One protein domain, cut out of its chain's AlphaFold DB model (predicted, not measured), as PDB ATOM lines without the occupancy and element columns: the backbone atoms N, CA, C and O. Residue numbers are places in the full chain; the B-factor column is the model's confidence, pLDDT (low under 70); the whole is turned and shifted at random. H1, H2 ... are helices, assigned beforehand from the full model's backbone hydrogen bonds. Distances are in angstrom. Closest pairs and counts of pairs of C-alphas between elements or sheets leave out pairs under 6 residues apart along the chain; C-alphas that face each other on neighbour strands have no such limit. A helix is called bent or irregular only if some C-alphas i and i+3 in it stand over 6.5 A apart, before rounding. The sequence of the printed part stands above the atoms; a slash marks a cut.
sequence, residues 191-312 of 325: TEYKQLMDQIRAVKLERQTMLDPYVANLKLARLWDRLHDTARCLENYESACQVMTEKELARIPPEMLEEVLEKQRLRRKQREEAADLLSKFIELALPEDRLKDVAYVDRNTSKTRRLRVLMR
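AT A GLANCE: This is residues 191 to 312 of the 325 residues of an uncharacterized protein of Phytophthora parasitica P1569 (UniProt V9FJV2). Two long helices, H5 and H6, meet near their ends as a V, and a set of three shorter helices, H1, H2 and H3, side by side in a zigzag, stands across the open side of the V, with H3 next to it. H5, H6 and H3 thus outline a loose triangle, closed at H6 and H3 but only nearly so at H3 and H5. The printed part has 122 residues, with six named helices in the order H1 to H6 and no named strand; the class is all helix. The whole is loose, with a radius of gyration of the C-alphas of 17.4 A, and spans 53 by 38 by 30 A.

IN THESE COORDINATES: H1 is residues 191 to 207, 24.3 A long, and begins with C-alpha 191 at (156.753, 153.559, 123.651). H2 is residues 214 to 226, 18.7 A, and H3 is residues 230 to 241, 16.2 A. H4 has four residues, 246 to 249, over 5.0 A. H5 is residues 254 to 284, 45.7 A, beginning with C-alpha 254 at (185.226, 174.570, 97.386); it is irregular, with C-alphas 255 and 258 7.3 A apart. H6 is residues 287 to 312, 37.2 A, and ends with C-alpha 312 at (146.461, 171.908, 99.055).

HOW THE PARTS SIT: H1 and H2 touch as a hairpin at a shallow tilt of 14 degrees, opposite ways; their closest C-alphas, of Arg 207 and Ala 216, are 5.7 A apart. H2 and H3 form another hairpin at a shallow tilt of 15 degrees, and their closest C-alphas, of Ala 221 and Cys 233, are 4.2 A apart. H1 and H3 are apart. H4 touches no helix. H3 and H5 are close but not clearly touching, with the closest C-alphas, of Cys 241 and Arg 268, 7.8 A apart. H5 and H6 only just touch, with 3 pairs of C-alphas within 8 A, at a steep tilt of 49 degrees, opposite ways; the closest are Ile 282 and Arg 290, 6.0 A. H6, with residues 300 to 307 alone, touches H3, with residues 230 to 231 alone, about perpendicular at 88 degrees; the closest C-alphas are those of Ala 231 and Thr 304, 5.9 A. The packing is part aligned, part crossed: of four touching pairs of helices, two are at a shallow tilt. In H1, H2 and H3 every O i to N i+4 pair is within hydrogen-bond range; in H5 25 of 27 are, in H6 21 of 22, and H4 is too short for such a pair.

THE WHOLE: The two C-alphas farthest apart, of Glu 255 and Glu 288, are 52.9 A apart. The printed part has no cut. No link is long; that from H1 to H2 is short and the others are tight. Residues 272 to 280 of H5 stand free. The mean pLDDT of the printed part is 70.6; 46 residues are under 70, among them 272 to 312, and H6 has a mean of 41.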
ATOM      1  N   THR A 191     155.317 153.537 123.367       87.06
ATOM      2  CA  THR A 191     156.753 153.559 123.651       87.06
ATOM      3  C   THR A 191     157.606 153.590 122.386       87.06
ATOM      4  O   THR A 191     158.462 154.465 122.266       87.06
ATOM      5  N   GLU A 192     157.351 152.710 121.415       84.75
ATOM      6  CA  GLU A 192     158.074 152.704 120.133       84.75
ATOM      7  C   GLU A 192     157.787 153.973 119.329       84.75
ATOM      8  O   GLU A 192     158.696 154.556 118.746       84.75
ATOM      9  N   TYR A 193     156.545 154.461 119.345       87.44
ATOM     10  CA  TYR A 193     156.163 155.700 118.675       87.44
ATOM     11  C   TYR A 193     156.943 156.885 119.251       87.44
ATOM     12  O   TYR A 193     157.490 157.694 118.502       87.44
ATOM     13  N   LYS A 194     157.042 156.975 120.585       92.00
ATOM     14  CA  LYS A 194     157.828 158.019 121.253       92.00
ATOM     15  C   LYS A 194     159.304 157.943 120.853       92.00
ATOM     16  O   LYS A 194     159.849 158.955 120.422       92.00
ATOM     17  N   GLN A 195     159.905 156.752 120.904       91.50
ATOM     18  CA  GLN A 195     161.302 156.527 120.515       91.50
ATOM     19  C   GLN A 195     161.568 156.885 119.046       91.50
ATOM     20  O   GLN A 195     162.536 157.579 118.745       91.50
ATOM     21  N   LEU A 196     160.698 156.463 118.124       89.62
ATOM     22  CA  LEU A 196     160.815 156.790 116.701       89.62
ATOM     23  C   LEU A 196     160.670 158.299 116.462       89.62
ATOM     24  O   LEU A 196     161.422 158.872 115.677       89.62
ATOM     25  N   MET A 197     159.764 158.974 117.173       94.00
ATOM     26  CA  MET A 197     159.617 160.430 117.089       94.00
ATOM     27  C   MET A 197     160.820 161.187 117.670       94.00
ATOM     28  O   MET A 197     161.188 162.231 117.128       94.00
ATOM     29  N   ASP A 198     161.448 160.674 118.733       93.50
ATOM     30  CA  ASP A 198     162.705 161.207 119.273       93.50
ATOM     31  C   ASP A 198     163.849 161.061 118.258       93.50
ATOM     32  O   ASP A 198     164.544 162.036 117.973       93.50
ATOM     33  N   GLN A 199     163.973 159.894 117.620       91.19
ATOM     34  CA  GLN A 199     164.945 159.666 116.543       91.19
ATOM     35  C   GLN A 199     164.704 160.604 115.351       91.19
ATOM     36  O   GLN A 199     165.644 161.195 114.826       91.19
ATOM     37  N   ILE A 200     163.445 160.811 114.949       91.81
ATOM     38  CA  ILE A 200     163.091 161.755 113.878       91.81
ATOM     39  C   ILE A 200     163.509 163.183 114.244       91.81
ATOM     40  O   ILE A 200     164.024 163.905 113.387       91.81
ATOM     41  N   ARG A 201     163.289 163.615 115.493       94.50
ATOM     42  CA  ARG A 201     163.721 164.940 115.963       94.50
ATOM     43  C   ARG A 201     165.241 165.080 115.928       94.50
ATOM     44  O   ARG A 201     165.721 166.085 115.410       94.50
ATOM     45  N   ALA A 202     165.972 164.074 116.405       92.56
ATOM     46  CA  ALA A 202     167.433 164.068 116.398       92.56
ATOM     47  C   ALA A 202     167.993 164.181 114.972       92.56
ATOM     48  O   ALA A 202     168.751 165.101 114.676       92.56
ATOM     49  N   VAL A 203     167.520 163.338 114.046       90.44
ATOM     50  CA  VAL A 203     167.976 163.365 112.646       90.44
ATOM     51  C   VAL A 203     167.625 164.691 111.959       90.44
ATOM     52  O   VAL A 203     168.400 165.186 111.144       90.44
ATOM     53  N   LYS A 204     166.481 165.312 112.285       90.81
ATOM     54  CA  LYS A 204     166.136 166.648 111.765       90.81
ATOM     55  C   LYS A 204     167.087 167.739 112.250       90.81
ATOM     56  O   LYS A 204     167.328 168.670 111.488       90.81
ATOM     57  N   LEU A 205     167.578 167.641 113.484       90.69
ATOM     58  CA  LEU A 205     168.558 168.575 114.032       90.69
ATOM     59  C   LEU A 205     169.915 168.381 113.341       90.69
ATOM     60  O   LEU A 205     170.463 169.338 112.809       90.69
ATOM     61  N   GLU A 206     170.392 167.134 113.258       87.75
ATOM     62  CA  GLU A 206     171.644 166.788 112.570       87.75
ATOM     63  C   GLU A 206     171.631 167.227 111.101       87.75
ATOM     64  O   GLU A 206     172.609 167.766 110.595       87.75
ATOM     65  N   ARG A 207     170.499 167.056 110.405       86.12
ATOM     66  CA  ARG A 207     170.355 167.443 108.995       86.12
ATOM     67  C   ARG A 207     170.700 168.914 108.743       86.12
ATOM     68  O   ARG A 207     171.176 169.228 107.659       86.12
ATOM     69  N   GLN A 208     170.438 169.813 109.695       83.31
ATOM     70  CA  GLN A 208     170.655 171.253 109.505       83.31
ATOM     71  C   GLN A 208     172.137 171.621 109.375       83.31
ATOM     72  O   GLN A 208     172.448 172.646 108.773       83.31
ATOM     73  N   THR A 209     173.028 170.793 109.921       82.75
ATOM     74  CA  THR A 209     174.478 171.023 109.920       82.75
ATOM     75  C   THR A 209     175.219 170.156 108.899       82.75
ATOM     76  O   THR A 209     176.420 170.331 108.713       82.75
ATOM     77  N   MET A 210     174.531 169.238 108.208       81.88
ATOM     78  CA  MET A 210     175.136 168.390 107.177       81.88
ATOM     79  C   MET A 210     175.315 169.140 105.852       81.88
ATOM     80  O   MET A 210     174.371 169.740 105.340       81.88
ATOM     81  N   LEU A 211     176.507 169.020 105.259       79.00
ATOM     82  CA  LEU A 211     176.802 169.536 103.915       79.00
ATOM     83  C   LEU A 211     176.002 168.800 102.832       79.00
ATOM     84  O   LEU A 211     175.539 169.419 101.884       79.00
ATOM     85  N   ASP A 212     175.792 167.492 103.000       80.62
ATOM     86  CA  ASP A 212     174.955 166.671 102.125       80.62
ATOM     87  C   ASP A 212     173.834 165.995 102.938       80.62
ATOM     88  O   ASP A 212     174.090 165.043 103.686       80.62
ATOM     89  N   PRO A 213     172.574 166.448 102.802       82.19
ATOM     90  CA  PRO A 213     171.462 165.939 103.596       82.19
ATOM     91  C   PRO A 213     170.930 164.580 103.113       82.19
ATOM     92  O   PRO A 213     169.980 164.070 103.709       82.19
ATOM     93  N   TYR A 214     171.503 163.972 102.066       84.12
ATOM     94  CA  TYR A 214     171.049 162.697 101.499       84.12
ATOM     95  C   TYR A 214     170.830 161.605 102.553       84.12
ATOM     96  O   TYR A 214     169.750 161.020 102.644       84.12
ATOM     97  N   VAL A 215     171.848 161.345 103.380       82.00
ATOM     98  CA  VAL A 215     171.811 160.266 104.380       82.00
ATOM     99  C   VAL A 215     170.765 160.563 105.454       82.00
ATOM    100  O   VAL A 215     170.049 159.659 105.885       82.00
ATOM    101  N   ALA A 216     170.632 161.827 105.862       86.25
ATOM    102  CA  ALA A 216     169.610 162.245 106.814       86.25
ATOM    103  C   ALA A 216     168.197 162.074 106.237       86.25
ATOM    104  O   ALA A 216     167.320 161.547 106.919       86.25
ATOM    105  N   ASN A 217     167.983 162.443 104.971       87.81
ATOM    106  CA  ASN A 217     166.708 162.259 104.281       87.81
ATOM    107  C   ASN A 217     166.344 160.769 104.152       87.81
ATOM    108  O   ASN A 217     165.213 160.396 104.453       87.81
ATOM    109  N   LEU A 218     167.295 159.885 103.824       82.12
ATOM    110  CA  LEU A 218     167.045 158.436 103.817       82.12
ATOM    111  C   LEU A 218     166.706 157.883 105.206       82.12
ATOM    112  O   LEU A 218     165.767 157.101 105.352       82.12
ATOM    113  N   LYS A 219     167.442 158.300 106.245       85.38
ATOM    114  CA  LYS A 219     167.140 157.914 107.633       85.38
ATOM    115  C   LYS A 219     165.729 158.354 108.028       85.38
ATOM    116  O   LYS A 219     164.975 157.550 108.568       85.38
ATOM    117  N   LEU A 220     165.352 159.596 107.718       87.19
ATOM    118  CA  LEU A 220     164.002 160.107 107.969       87.19
ATOM    119  C   LEU A 220     162.949 159.296 107.220       87.19
ATOM    120  O   LEU A 220     161.936 158.942 107.817       87.19
ATOM    121  N   ALA A 221     163.189 158.961 105.952       77.25
ATOM    122  CA  ALA A 221     162.259 158.163 105.166       77.25
ATOM    123  C   ALA A 221     162.000 156.790 105.811       77.25
ATOM    124  O   ALA A 221     160.847 156.427 106.032       77.25
ATOM    125  N   ARG A 222     163.059 156.088 106.236       78.69
ATOM    126  CA  ARG A 222     162.965 154.790 106.934       78.69
ATOM    127  C   ARG A 222     162.237 154.885 108.277       78.69
ATOM    128  O   ARG A 222     161.486 153.983 108.635       78.69
ATOM    129  N   LEU A 223     162.443 155.966 109.030       83.69
ATOM    130  CA  LEU A 223     161.745 156.187 110.301       83.69
ATOM    131  C   LEU A 223     160.249 156.463 110.089       83.69
ATOM    132  O   LEU A 223     159.423 155.939 110.832       83.69
ATOM    133  N   TRP A 224     159.889 157.236 109.058       82.62
ATOM    134  CA  TRP A 224     158.488 157.455 108.688       82.62
ATOM    135  C   TRP A 224     157.816 156.191 108.151       82.62
ATOM    136  O   TRP A 224     156.638 155.973 108.434       82.62
ATOM    137  N   ASP A 225     158.556 155.335 107.443       74.56
ATOM    138  CA  ASP A 225     158.065 154.034 106.980       74.56
ATOM    139  C   ASP A 225     157.723 153.094 108.147       74.56
ATOM    140  O   ASP A 225     156.634 152.520 108.183       74.56
ATOM    141  N   ARG A 226     158.583 153.039 109.177       75.56
ATOM    142  CA  ARG A 226     158.316 152.305 110.432       75.56
ATOM    143  C   ARG A 226     157.101 152.830 111.200       75.56
ATOM    144  O   ARG A 226     156.484 152.085 111.948       75.56
ATOM    145  N   LEU A 227     156.761 154.107 111.024       79.62
ATOM    146  CA  LEU A 227     155.544 154.719 111.566       79.62
ATOM    147  C   LEU A 227     154.325 154.558 110.645       79.62
ATOM    148  O   LEU A 227     153.249 155.066 110.962       79.62
ATOM    149  N   HIS A 228     154.486 153.881 109.507       70.19
ATOM    150  CA  HIS A 228     153.486 153.729 108.452       70.19
ATOM    151  C   HIS A 228     152.961 155.065 107.882       70.19
ATOM    152  O   HIS A 228     151.878 155.115 107.292       70.19
ATOM    153  N   ASP A 229     153.735 156.150 108.003       73.62
ATOM    154  CA  ASP A 229     153.447 157.442 107.372       73.62
ATOM    155  C   ASP A 229     154.062 157.482 105.966       73.62
ATOM    156  O   ASP A 229     155.131 158.046 105.715       73.62
ATOM    157  N   THR A 230     153.364 156.850 105.020       65.06
ATOM    158  CA  THR A 230     153.822 156.721 103.629       65.06
ATOM    159  C   THR A 230     153.998 158.075 102.933       65.06
ATOM    160  O   THR A 230     154.846 158.202 102.053       65.06
ATOM    161  N   ALA A 231     153.226 159.102 103.309       67.50
ATOM    162  CA  ALA A 231     153.351 160.428 102.701       67.50
ATOM    163  C   ALA A 231     154.696 161.063 103.055       67.50
ATOM    164  O   ALA A 231     155.452 161.441 102.157       67.50
ATOM    165  N   ARG A 232     155.024 161.115 104.350       75.75
ATOM    166  CA  ARG A 232     156.301 161.676 104.804       75.75
ATOM    167  C   ARG A 232     157.487 160.813 104.404       75.75
ATOM    168  O   ARG A 232     158.547 161.357 104.105       75.75
ATOM    169  N   CYS A 233     157.316 159.492 104.358       69.44
ATOM    170  CA  CYS A 233     158.326 158.582 103.826       69.44
ATOM    171  C   CYS A 233     158.711 158.971 102.385       69.44
ATOM    172  O   CYS A 233     159.880 159.252 102.110       69.44
ATOM    173  N   LEU A 234     157.723 159.102 101.493       69.00
ATOM    174  CA  LEU A 234     157.959 159.460 100.091       69.00
ATOM    175  C   LEU A 234     158.545 160.862  99.918       69.00
ATOM    176  O   LEU A 234     159.423 161.039  99.083       69.00
ATOM    177  N   GLU A 235     158.107 161.848 100.702       76.44
ATOM    178  CA  GLU A 235     158.676 163.205 100.663       76.44
ATOM    179  C   GLU A 235     160.167 163.219 101.026       76.44
ATOM    180  O   GLU A 235     160.954 163.952 100.423       76.44
ATOM    181  N   ASN A 236     160.579 162.393 101.990       81.62
ATOM    182  CA  ASN A 236     161.981 162.293 102.386       81.62
ATOM    183  C   ASN A 236     162.806 161.495 101.364       81.62
ATOM    184  O   ASN A 236     163.931 161.894 101.073       81.62
ATOM    185  N   TYR A 237     162.247 160.454 100.736       75.62
ATOM    186  CA  TYR A 237     162.882 159.801  99.580       75.62
ATOM    187  C   TYR A 237     163.024 160.752  98.384       75.62
ATOM    188  O   TYR A 237     164.077 160.787  97.750       75.62
ATOM    189  N   GLU A 238     162.004 161.567  98.100       75.94
ATOM    190  CA  GLU A 238     162.047 162.600  97.060       75.94
ATOM    191  C   GLU A 238     163.143 163.629  97.376       75.94
ATOM    192  O   GLU A 238     163.964 163.931  96.514       75.94
ATOM    193  N   SER A 239     163.231 164.076  98.631       83.06
ATOM    194  CA  SER A 239     164.272 165.003  99.100       83.06
ATOM    195  C   SER A 239     165.678 164.397  99.057       83.06
ATOM    196  O   SER A 239     166.638 165.104  98.775       83.06
ATOM    197  N   ALA A 240     165.830 163.096  99.321       81.00
ATOM    198  CA  ALA A 240     167.101 162.396  99.138       81.00
ATOM    199  C   ALA A 240     167.474 162.294  97.652       81.00
ATOM    200  O   ALA A 240     168.648 162.282  97.301       81.00
ATOM    201  N   CYS A 241     166.484 162.219  96.763       72.50
ATOM    202  CA  CYS A 241     166.735 162.054  95.339       72.50
ATOM    203  C   CYS A 241     166.973 163.361  94.579       72.50
ATOM    204  O   CYS A 241     167.468 163.296  93.450       72.50
ATOM    205  N   GLN A 242     166.621 164.508  95.160       78.19
ATOM    206  CA  GLN A 242     166.806 165.817  94.546       78.19
ATOM    207  C   GLN A 242     168.290 166.168  94.397       78.19
ATOM    208  O   GLN A 242     169.114 165.876  95.261       78.19
ATOM    209  N   VAL A 243     168.615 166.807  93.272       74.94
ATOM    210  CA  VAL A 243     169.920 167.446  93.070       74.94
ATOM    211  C   VAL A 243     169.997 168.644  94.012       74.94
ATOM    212  O   VAL A 243     169.005 169.362  94.156       74.94
ATOM    213  N   MET A 244     171.153 168.849  94.645       76.12
ATOM    214  CA  MET A 244     171.349 170.006  95.518       76.12
ATOM    215  C   MET A 244     171.107 171.305  94.755       76.12
ATOM    216  O   MET A 244     171.531 171.475  93.611       76.12
ATOM    217  N   THR A 245     170.409 172.225  95.406       79.44
ATOM    218  CA  THR A 245     170.170 173.562  94.870       79.44
ATOM    219  C   THR A 245     171.459 174.383  94.887       79.44
ATOM    220  O   THR A 245     172.346 174.148  95.707       79.44
ATOM    221  N   GLU A 246     171.554 175.408  94.037       74.56
ATOM    222  CA  GLU A 246     172.716 176.315  93.990       74.56
ATOM    223  C   GLU A 246     173.049 176.919  95.364       74.56
ATOM    224  O   GLU A 246     174.212 177.061  95.726       74.56
ATOM    225  N   LYS A 247     172.023 177.202  96.178       77.44
ATOM    226  CA  LYS A 247     172.179 177.722  97.545       77.44
ATOM    227  C   LYS A 247     172.788 176.710  98.509       77.44
ATOM    228  O   LYS A 247     173.451 177.105  99.461       77.44
ATOM    229  N   GLU A 248     172.515 175.425  98.311       76.88
ATOM    230  CA  GLU A 248     173.078 174.354  99.129       76.88
ATOM    231  C   GLU A 248     174.508 174.039  98.682       76.88
ATOM    232  O   GLU A 248     175.370 173.859  99.534       76.88
ATOM    233  N   LEU A 249     174.782 174.071  97.372       79.19
ATOM    234  CA  LEU A 249     176.136 173.935  96.826       79.19
ATOM    235  C   LEU A 249     177.052 175.083  97.271       79.19
ATOM    236  O   LEU A 249     178.191 174.837  97.646       79.19
ATOM    237  N   ALA A 250     176.538 176.316  97.327       79.38
ATOM    238  CA  ALA A 250     177.286 177.490  97.788       79.38
ATOM    239  C   ALA A 250     177.674 177.450  99.280       79.38
ATOM    240  O   ALA A 250     178.502 178.245  99.718       79.38
ATOM    241  N   ARG A 251     177.072 176.557 100.079       81.50
ATOM    242  CA  ARG A 251     177.453 176.336 101.486       81.50
ATOM    243  C   ARG A 251     178.588 175.327 101.640       81.50
ATOM    244  O   ARG A 251     179.143 175.224 102.731       81.50
ATOM    245  N   ILE A 252     178.892 174.562 100.593       82.50
ATOM    246  CA  ILE A 252     179.962 173.571 100.617       82.50
ATOM    247  C   ILE A 252     181.290 174.299 100.371       82.50
ATOM    248  O   ILE A 252     181.388 175.053  99.400       82.50
ATOM    249  N   PRO A 253     182.317 174.075 101.207       85.94
ATOM    250  CA  PRO A 253     183.661 174.563 100.928       85.94
ATOM    251  C   PRO A 253     184.149 174.076  99.551       85.94
ATOM    252  O   PRO A 253     183.924 172.907  99.214       85.94
ATOM    253  N   PRO A 254     184.809 174.924  98.744       82.38
ATOM    254  CA  PRO A 254     185.226 174.570  97.386       82.38
ATOM    255  C   PRO A 254     186.148 173.342  97.339       82.38
ATOM    256  O   PRO A 254     186.117 172.597  96.364       82.38
ATOM    257  N   GLU A 255     186.894 173.067  98.412       86.31
ATOM    258  CA  GLU A 255     187.772 171.900  98.549       86.31
ATOM    259  C   GLU A 255     186.997 170.576  98.656       86.31
ATOM    260  O   GLU A 255     187.512 169.525  98.286       86.31
ATOM    261  N   MET A 256     185.753 170.616  99.147       82.88
ATOM    262  CA  MET A 256     184.890 169.442  99.334       82.88
ATOM    263  C   MET A 256     183.797 169.325  98.264       82.88
ATOM    264  O   MET A 256     183.070 168.331  98.222       82.88
ATOM    265  N   LEU A 257     183.656 170.336  97.402       83.75
ATOM    266  CA  LEU A 257     182.570 170.423  96.428       83.75
ATOM    267  C   LEU A 257     182.612 169.278  95.408       83.75
ATOM    268  O   LEU A 257     181.587 168.630  95.190       83.75
ATOM    269  N   GLU A 258     183.780 168.991  94.824       84.94
ATOM    270  CA  GLU A 258     183.893 167.927  93.814       84.94
ATOM    271  C   GLU A 258     183.610 166.548  94.425       84.94
ATOM    272  O   GLU A 258     182.836 165.777  93.865       84.94
ATOM    273  N   GLU A 259     184.122 166.269  95.629       85.62
ATOM    274  CA  GLU A 259     183.871 165.000  96.327       85.62
ATOM    275  C   GLU A 259     182.368 164.785  96.603       85.62
ATOM    276  O   GLU A 259     181.831 163.684  96.429       85.62
ATOM    277  N   VAL A 260     181.651 165.838  97.015       82.81
ATOM    278  CA  VAL A 260     180.201 165.768  97.259       82.81
ATOM    279  C   VAL A 260     179.435 165.534  95.951       82.81
ATOM    280  O   VAL A 260     178.515 164.704  95.916       82.81
ATOM    281  N   LEU A 261     179.821 166.215  94.868       83.25
ATOM    282  CA  LEU A 261     179.205 166.061  93.549       83.25
ATOM    283  C   LEU A 261     179.453 164.669  92.953       83.25
ATOM    284  O   LEU A 261     178.510 164.051  92.450       83.25
ATOM    285  N   GLU A 262     180.665 164.126  93.057       84.75
ATOM    286  CA  GLU A 262     180.969 162.757  92.629       84.75
ATOM    287  C   GLU A 262     180.120 161.733  93.381       84.75
ATOM    288  O   GLU A 262     179.472 160.882  92.759       84.75
ATOM    289  N   LYS A 263     180.013 161.861  94.710       82.44
ATOM    290  CA  LYS A 263     179.129 160.999  95.507       82.44
ATOM    291  C   LYS A 263     177.676 161.107  95.045       82.44
ATOM    292  O   LYS A 263     176.962 160.103  95.047       82.44
ATOM    293  N   GLN A 264     177.186 162.292  94.670       79.44
ATOM    294  CA  GLN A 264     175.827 162.440  94.126       79.44
ATOM    295  C   GLN A 264     175.649 161.757  92.770       79.44
ATOM    296  O   GLN A 264     174.651 161.053  92.581       79.44
ATOM    297  N   ARG A 265     176.608 161.930  91.853       81.38
ATOM    298  CA  ARG A 265     176.607 161.282  90.532       81.38
ATOM    299  C   ARG A 265     176.587 159.760  90.677       81.38
ATOM    300  O   ARG A 265     175.730 159.109  90.081       81.38
ATOM    301  N   LEU A 266     177.445 159.202  91.535       80.12
ATOM    302  CA  LEU A 266     177.503 157.762  91.799       80.12
ATOM    303  C   LEU A 266     176.175 157.229  92.349       80.12
ATOM    304  O   LEU A 266     175.617 156.275  91.809       80.12
ATOM    305  N   ARG A 267     175.617 157.887  93.373       77.44
ATOM    306  CA  ARG A 267     174.320 157.499  93.951       77.44
ATOM    307  C   ARG A 267     173.191 157.580  92.938       77.44
ATOM    308  O   ARG A 267     172.234 156.823  93.033       77.44
ATOM    309  N   ARG A 268     173.230 158.548  92.020       75.56
ATOM    310  CA  ARG A 268     172.227 158.663  90.957       75.56
ATOM    311  C   ARG A 268     172.313 157.477  90.004       75.56
ATOM    312  O   ARG A 268     171.287 156.857  89.757       75.56
ATOM    313  N   LYS A 269     173.521 157.131  89.561       75.94
ATOM    314  CA  LYS A 269     173.761 155.973  88.696       75.94
ATOM    315  C   LYS A 269     173.277 154.669  89.339       75.94
ATOM    316  O   LYS A 269     172.482 153.963  88.738       75.94
ATOM    317  N   GLN A 270     173.655 154.417  90.595       69.69
ATOM    318  CA  GLN A 270     173.204 153.235  91.347       69.69
ATOM    319  C   GLN A 270     171.674 153.161  91.452       69.69
ATOM    320  O   GLN A 270     171.085 152.095  91.329       69.69
ATOM    321  N   ARG A 271     171.001 154.301  91.651       71.12
ATOM    322  CA  ARG A 271     169.533 154.360  91.700       71.12
ATOM    323  C   ARG A 271     168.890 154.070  90.346       71.12
ATOM    324  O   ARG A 271     167.872 153.387  90.308       71.12
ATOM    325  N   GLU A 272     169.446 154.597  89.260       68.56
ATOM    326  CA  GLU A 272     168.971 154.313  87.900       68.56
ATOM    327  C   GLU A 272     169.101 152.809  87.597       68.56
ATOM    328  O   GLU A 272     168.110 152.172  87.246       68.56
ATOM    329  N   GLU A 273     170.259 152.212  87.891       67.50
ATOM    330  CA  GLU A 273     170.502 150.767  87.751       67.50
ATOM    331  C   GLU A 273     169.521 149.931  88.587       67.50
ATOM    332  O   GLU A 273     168.921 148.971  88.099       67.50
ATOM    333  N   ALA A 274     169.294 150.329  89.836       62.41
ATOM    334  CA  ALA A 274     168.375 149.644  90.730       62.41
ATOM    335  C   ALA A 274     166.916 149.746  90.225       62.41
ATOM    336  O   ALA A 274     166.187 148.750  90.192       62.41
ATOM    337  N   ALA A 275     166.483 150.923  89.760       63.56
ATOM    338  CA  ALA A 275     165.157 151.118  89.174       63.56
ATOM    339  C   ALA A 275     164.945 150.271  87.906       63.56
ATOM    340  O   ALA A 275     163.852 149.722  87.713       63.56
ATOM    341  N   ASP A 276     165.980 150.116  87.081       68.00
ATOM    342  CA  ASP A 276     165.964 149.234  85.915       68.00
ATOM    343  C   ASP A 276     165.843 147.764  86.328       68.00
ATOM    344  O   ASP A 276     165.035 147.026  85.759       68.00
ATOM    345  N   LEU A 277     166.577 147.336  87.363       64.06
ATOM    346  CA  LEU A 277     166.482 145.981  87.916       64.06
ATOM    347  C   LEU A 277     165.075 145.666  88.432       64.06
ATOM    348  O   LEU A 277     164.539 144.597  88.136       64.06
ATOM    349  N   LEU A 278     164.430 146.591  89.147       60.97
ATOM    350  CA  LEU A 278     163.041 146.395  89.577       60.97
ATOM    351  C   LEU A 278     162.046 146.400  88.424       60.97
ATOM    352  O   LEU A 278     161.043 145.691  88.474       60.97
ATOM    353  N   SER A 279     162.292 147.209  87.397       64.25
ATOM    354  CA  SER A 279     161.439 147.219  86.210       64.25
ATOM    355  C   SER A 279     161.500 145.857  85.517       64.25
ATOM    356  O   SER A 279     160.455 145.256  85.280       64.25
ATOM    357  N   LYS A 280     162.709 145.303  85.349       64.00
ATOM    358  CA  LYS A 280     162.926 143.933  84.858       64.00
ATOM    359  C   LYS A 280     162.286 142.880  85.761       64.00
ATOM    360  O   LYS A 280     161.654 141.961  85.257       64.00
ATOM    361  N   PHE A 281     162.398 143.013  87.084       61.41
ATOM    362  CA  PHE A 281     161.736 142.118  88.038       61.41
ATOM    363  C   PHE A 281     160.220 142.070  87.795       61.41
ATOM    364  O   PHE A 281     159.653 140.990  87.659       61.41
ATOM    365  N   ILE A 282     159.570 143.233  87.675       60.19
ATOM    366  CA  ILE A 282     158.124 143.320  87.419       60.19
ATOM    367  C   ILE A 282     157.784 142.750  86.034       60.19
ATOM    368  O   ILE A 282     156.800 142.033  85.883       60.19
ATOM    369  N   GLU A 283     158.590 143.035  85.014       63.47
ATOM    370  CA  GLU A 283     158.390 142.516  83.655       63.47
ATOM    371  C   GLU A 283     158.591 141.008  83.530       63.47
ATOM    372  O   GLU A 283     158.072 140.409  82.590       63.47
ATOM    373  N   LEU A 284     159.344 140.391  84.437       57.19
ATOM    374  CA  LEU A 284     159.638 138.961  84.415       57.19
ATOM    375  C   LEU A 284     158.785 138.167  85.407       57.19
ATOM    376  O   LEU A 284     158.633 136.963  85.214       57.19
ATOM    377  N   ALA A 285     158.173 138.817  86.398       54.12
ATOM    378  CA  ALA A 285     157.225 138.189  87.315       54.12
ATOM    379  C   ALA A 285     156.063 137.513  86.558       54.12
ATOM    380  O   ALA A 285     155.716 137.904  85.437       54.12
ATOM    381  N   LEU A 286     155.438 136.498  87.156       51.47
ATOM    382  CA  LEU A 286     154.260 135.845  86.574       51.47
ATOM    383  C   LEU A 286     153.088 136.842  86.473       51.47
ATOM    384  O   LEU A 286     153.002 137.751  87.299       51.47
ATOM    385  N   PRO A 287     152.160 136.706  85.506       44.53
ATOM    386  CA  PRO A 287     151.037 137.639  85.342       44.53
ATOM    387  C   PRO A 287     150.208 137.878  86.620       44.53
ATOM    388  O   PRO A 287     149.755 138.995  86.867       44.53
ATOM    389  N   GLU A 288     150.054 136.854  87.460       41.38
ATOM    390  CA  GLU A 288     149.347 136.914  88.748       41.38
ATOM    391  C   GLU A 288     150.102 137.746  89.799       41.38
ATOM    392  O   GLU A 288     149.489 138.504  90.557       41.38
ATOM    393  N   ASP A 289     151.432 137.678  89.792       44.38
ATOM    394  CA  ASP A 289     152.305 138.450  90.678       44.38
ATOM    395  C   ASP A 289     152.471 139.892  90.185       44.38
ATOM    396  O   ASP A 289     152.424 140.833  90.981       44.38
ATOM    397  N   ARG A 290     152.510 140.098  88.858       42.72
ATOM    398  CA  ARG A 290     152.470 141.434  88.237       42.72
ATOM    399  C   ARG A 290     151.248 142.218  88.676       42.72
ATOM    400  O   ARG A 290     151.364 143.399  88.986       42.72
ATOM    401  N   LEU A 291     150.075 141.585  88.713       36.72
ATOM    402  CA  LEU A 291     148.839 142.247  89.131       36.72
ATOM    403  C   LEU A 291     148.900 142.694  90.599       36.72
ATOM    404  O   LEU A 291     148.412 143.779  90.915       36.72
ATOM    405  N   LYS A 292     149.537 141.918  91.485       45.41
ATOM    406  CA  LYS A 292     149.733 142.286  92.899       45.41
ATOM    407  C   LYS A 292     150.735 143.432  93.057       45.41
ATOM    408  O   LYS A 292     150.456 144.388  93.786       45.41
ATOM    409  N   ASP A 293     151.849 143.385  92.333       43.41
ATOM    410  CA  ASP A 293     152.903 144.402  92.396       43.41
ATOM    411  C   ASP A 293     152.478 145.729  91.739       43.41
ATOM    412  O   ASP A 293     152.690 146.806  92.305       43.41
ATOM    413  N   VAL A 294     151.782 145.674  90.598       41.22
ATOM    414  CA  VAL A 294     151.197 146.851  89.934       41.22
ATOM    415  C   VAL A 294     150.085 147.457  90.790       41.22
ATOM    416  O   VAL A 294     150.083 148.669  91.007       41.22
ATOM    417  N   ALA A 295     149.188 146.644  91.364       44.41
ATOM    418  CA  ALA A 295     148.136 147.142  92.253       44.41
ATOM    419  C   ALA A 295     148.698 147.789  93.530       44.41
ATOM    420  O   ALA A 295     148.125 148.759  94.032       44.41
ATOM    421  N   TYR A 296     149.824 147.301  94.057       43.81
ATOM    422  CA  TYR A 296     150.520 147.916  95.189       43.81
ATOM    423  C   TYR A 296     151.106 149.291  94.828       43.81
ATOM    424  O   TYR A 296     150.875 150.273  95.547       43.81
ATOM    425  N   VAL A 297     151.802 149.391  93.691       43.50
ATOM    426  CA  VAL A 297     152.369 150.652  93.186       43.50
ATOM    427  C   VAL A 297     151.259 151.666  92.871       43.50
ATOM    428  O   VAL A 297     151.331 152.827  93.291       43.50
ATOM    429  N   ASP A 298     150.176 151.238  92.225       41.47
ATOM    430  CA  ASP A 298     149.033 152.099  91.908       41.47
ATOM    431  C   ASP A 298     148.231 152.508  93.163       41.47
ATOM    432  O   ASP A 298     147.734 153.635  93.257       41.47
ATOM    433  N   ARG A 299     148.156 151.660  94.197       43.53
ATOM    434  CA  ARG A 299     147.497 151.997  95.473       43.53
ATOM    435  C   ARG A 299     148.316 152.992  96.303       43.53
ATOM    436  O   ARG A 299     147.729 153.902  96.897       43.53
ATOM    437  N   ASN A 300     149.643 152.874  96.323       39.59
ATOM    438  CA  ASN A 300     150.519 153.819  97.024       39.59
ATOM    439  C   ASN A 300     150.567 155.184  96.327       39.59
ATOM    440  O   ASN A 300     150.400 156.210  96.984       39.59
ATOM    441  N   THR A 301     150.658 155.214  94.996       43.09
ATOM    442  CA  THR A 301     150.564 156.467  94.220       43.09
ATOM    443  C   THR A 301     149.202 157.156  94.405       43.09
ATOM    444  O   THR A 301     149.129 158.383  94.536       43.09
ATOM    445  N   SER A 302     148.113 156.383  94.511       37.62
ATOM    446  CA  SER A 302     146.757 156.898  94.760       37.62
ATOM    447  C   SER A 302     146.574 157.509  96.157       37.62
ATOM    448  O   SER A 302     145.905 158.538  96.292       37.62
ATOM    449  N   LYS A 303     147.186 156.926  97.199       40.09
ATOM    450  CA  LYS A 303     147.170 157.477  98.570       40.09
ATOM    451  C   LYS A 303     147.930 158.804  98.656       40.09
ATOM    452  O   LYS A 303     147.400 159.773  99.198       40.09
ATOM    453  N   THR A 304     149.106 158.886  98.035       42.47
ATOM    454  CA  THR A 304     149.914 160.117  97.956       42.47
ATOM    455  C   THR A 304     149.182 161.231  97.207       42.47
ATOM    456  O   THR A 304     149.231 162.397  97.603       42.47
ATOM    457  N   ARG A 305     148.418 160.883  96.161       42.78
ATOM    458  CA  ARG A 305     147.591 161.836  95.407       42.78
ATOM    459  C   ARG A 305     146.432 162.390  96.240       42.78
ATOM    460  O   ARG A 305     146.202 163.597  96.203       42.78
ATOM    461  N   ARG A 306     145.738 161.554  97.026       40.41
ATOM    462  CA  ARG A 306     144.674 162.013  97.945       40.41
ATOM    463  C   ARG A 306     145.221 162.931  99.041       40.41
ATOM    464  O   ARG A 306     144.604 163.953  99.318       40.41
ATOM    465  N   LEU A 307     146.394 162.623  99.598       39.34
ATOM    466  CA  LEU A 307     147.042 163.445 100.628       39.34
ATOM    467  C   LEU A 307     147.560 164.790 100.089       39.34
ATOM    468  O   LEU A 307     147.341 165.810 100.736       39.34
ATOM    469  N   ARG A 308     148.147 164.844  98.881       38.09
ATOM    470  CA  ARG A 308     148.548 166.123  98.245       38.09
ATOM    471  C   ARG A 308     147.360 167.030  97.925       38.09
ATOM    472  O   ARG A 308     147.478 168.247  98.051       38.09
ATOM    473  N   VAL A 309     146.225 166.459  97.518       41.56
ATOM    474  CA  VAL A 309     144.993 167.229  97.276       41.56
ATOM    475  C   VAL A 309     144.433 167.773  98.596       41.56
ATOM    476  O   VAL A 309     144.132 168.959  98.670       41.56
ATOM    477  N   LEU A 310     144.405 166.956  99.658       38.62
ATOM    478  CA  LEU A 310     143.965 167.370 100.998       38.62
ATOM    479  C   LEU A 310     144.869 168.432 101.651       38.62
ATOM    480  O   LEU A 310     144.377 169.312 102.357       38.62
ATOM    481  N   MET A 311     146.180 168.370 101.408       38.50
ATOM    482  CA  MET A 311     147.154 169.357 101.891       38.50
ATOM    483  C   MET A 311     147.049 170.692 101.135       38.50
ATOM    484  O   MET A 311     147.202 171.747 101.743       38.50
ATOM    485  N   ARG A 312     146.718 170.679  99.833       38.53
ATOM    486  CA  ARG A 312     146.461 171.908  99.055       38.53
ATOM    487  C   ARG A 312     145.144 172.596  99.419       38.53
ATOM    488  O   ARG A 312     145.061 173.811  99.306       38.53
TER     489      ARG A 312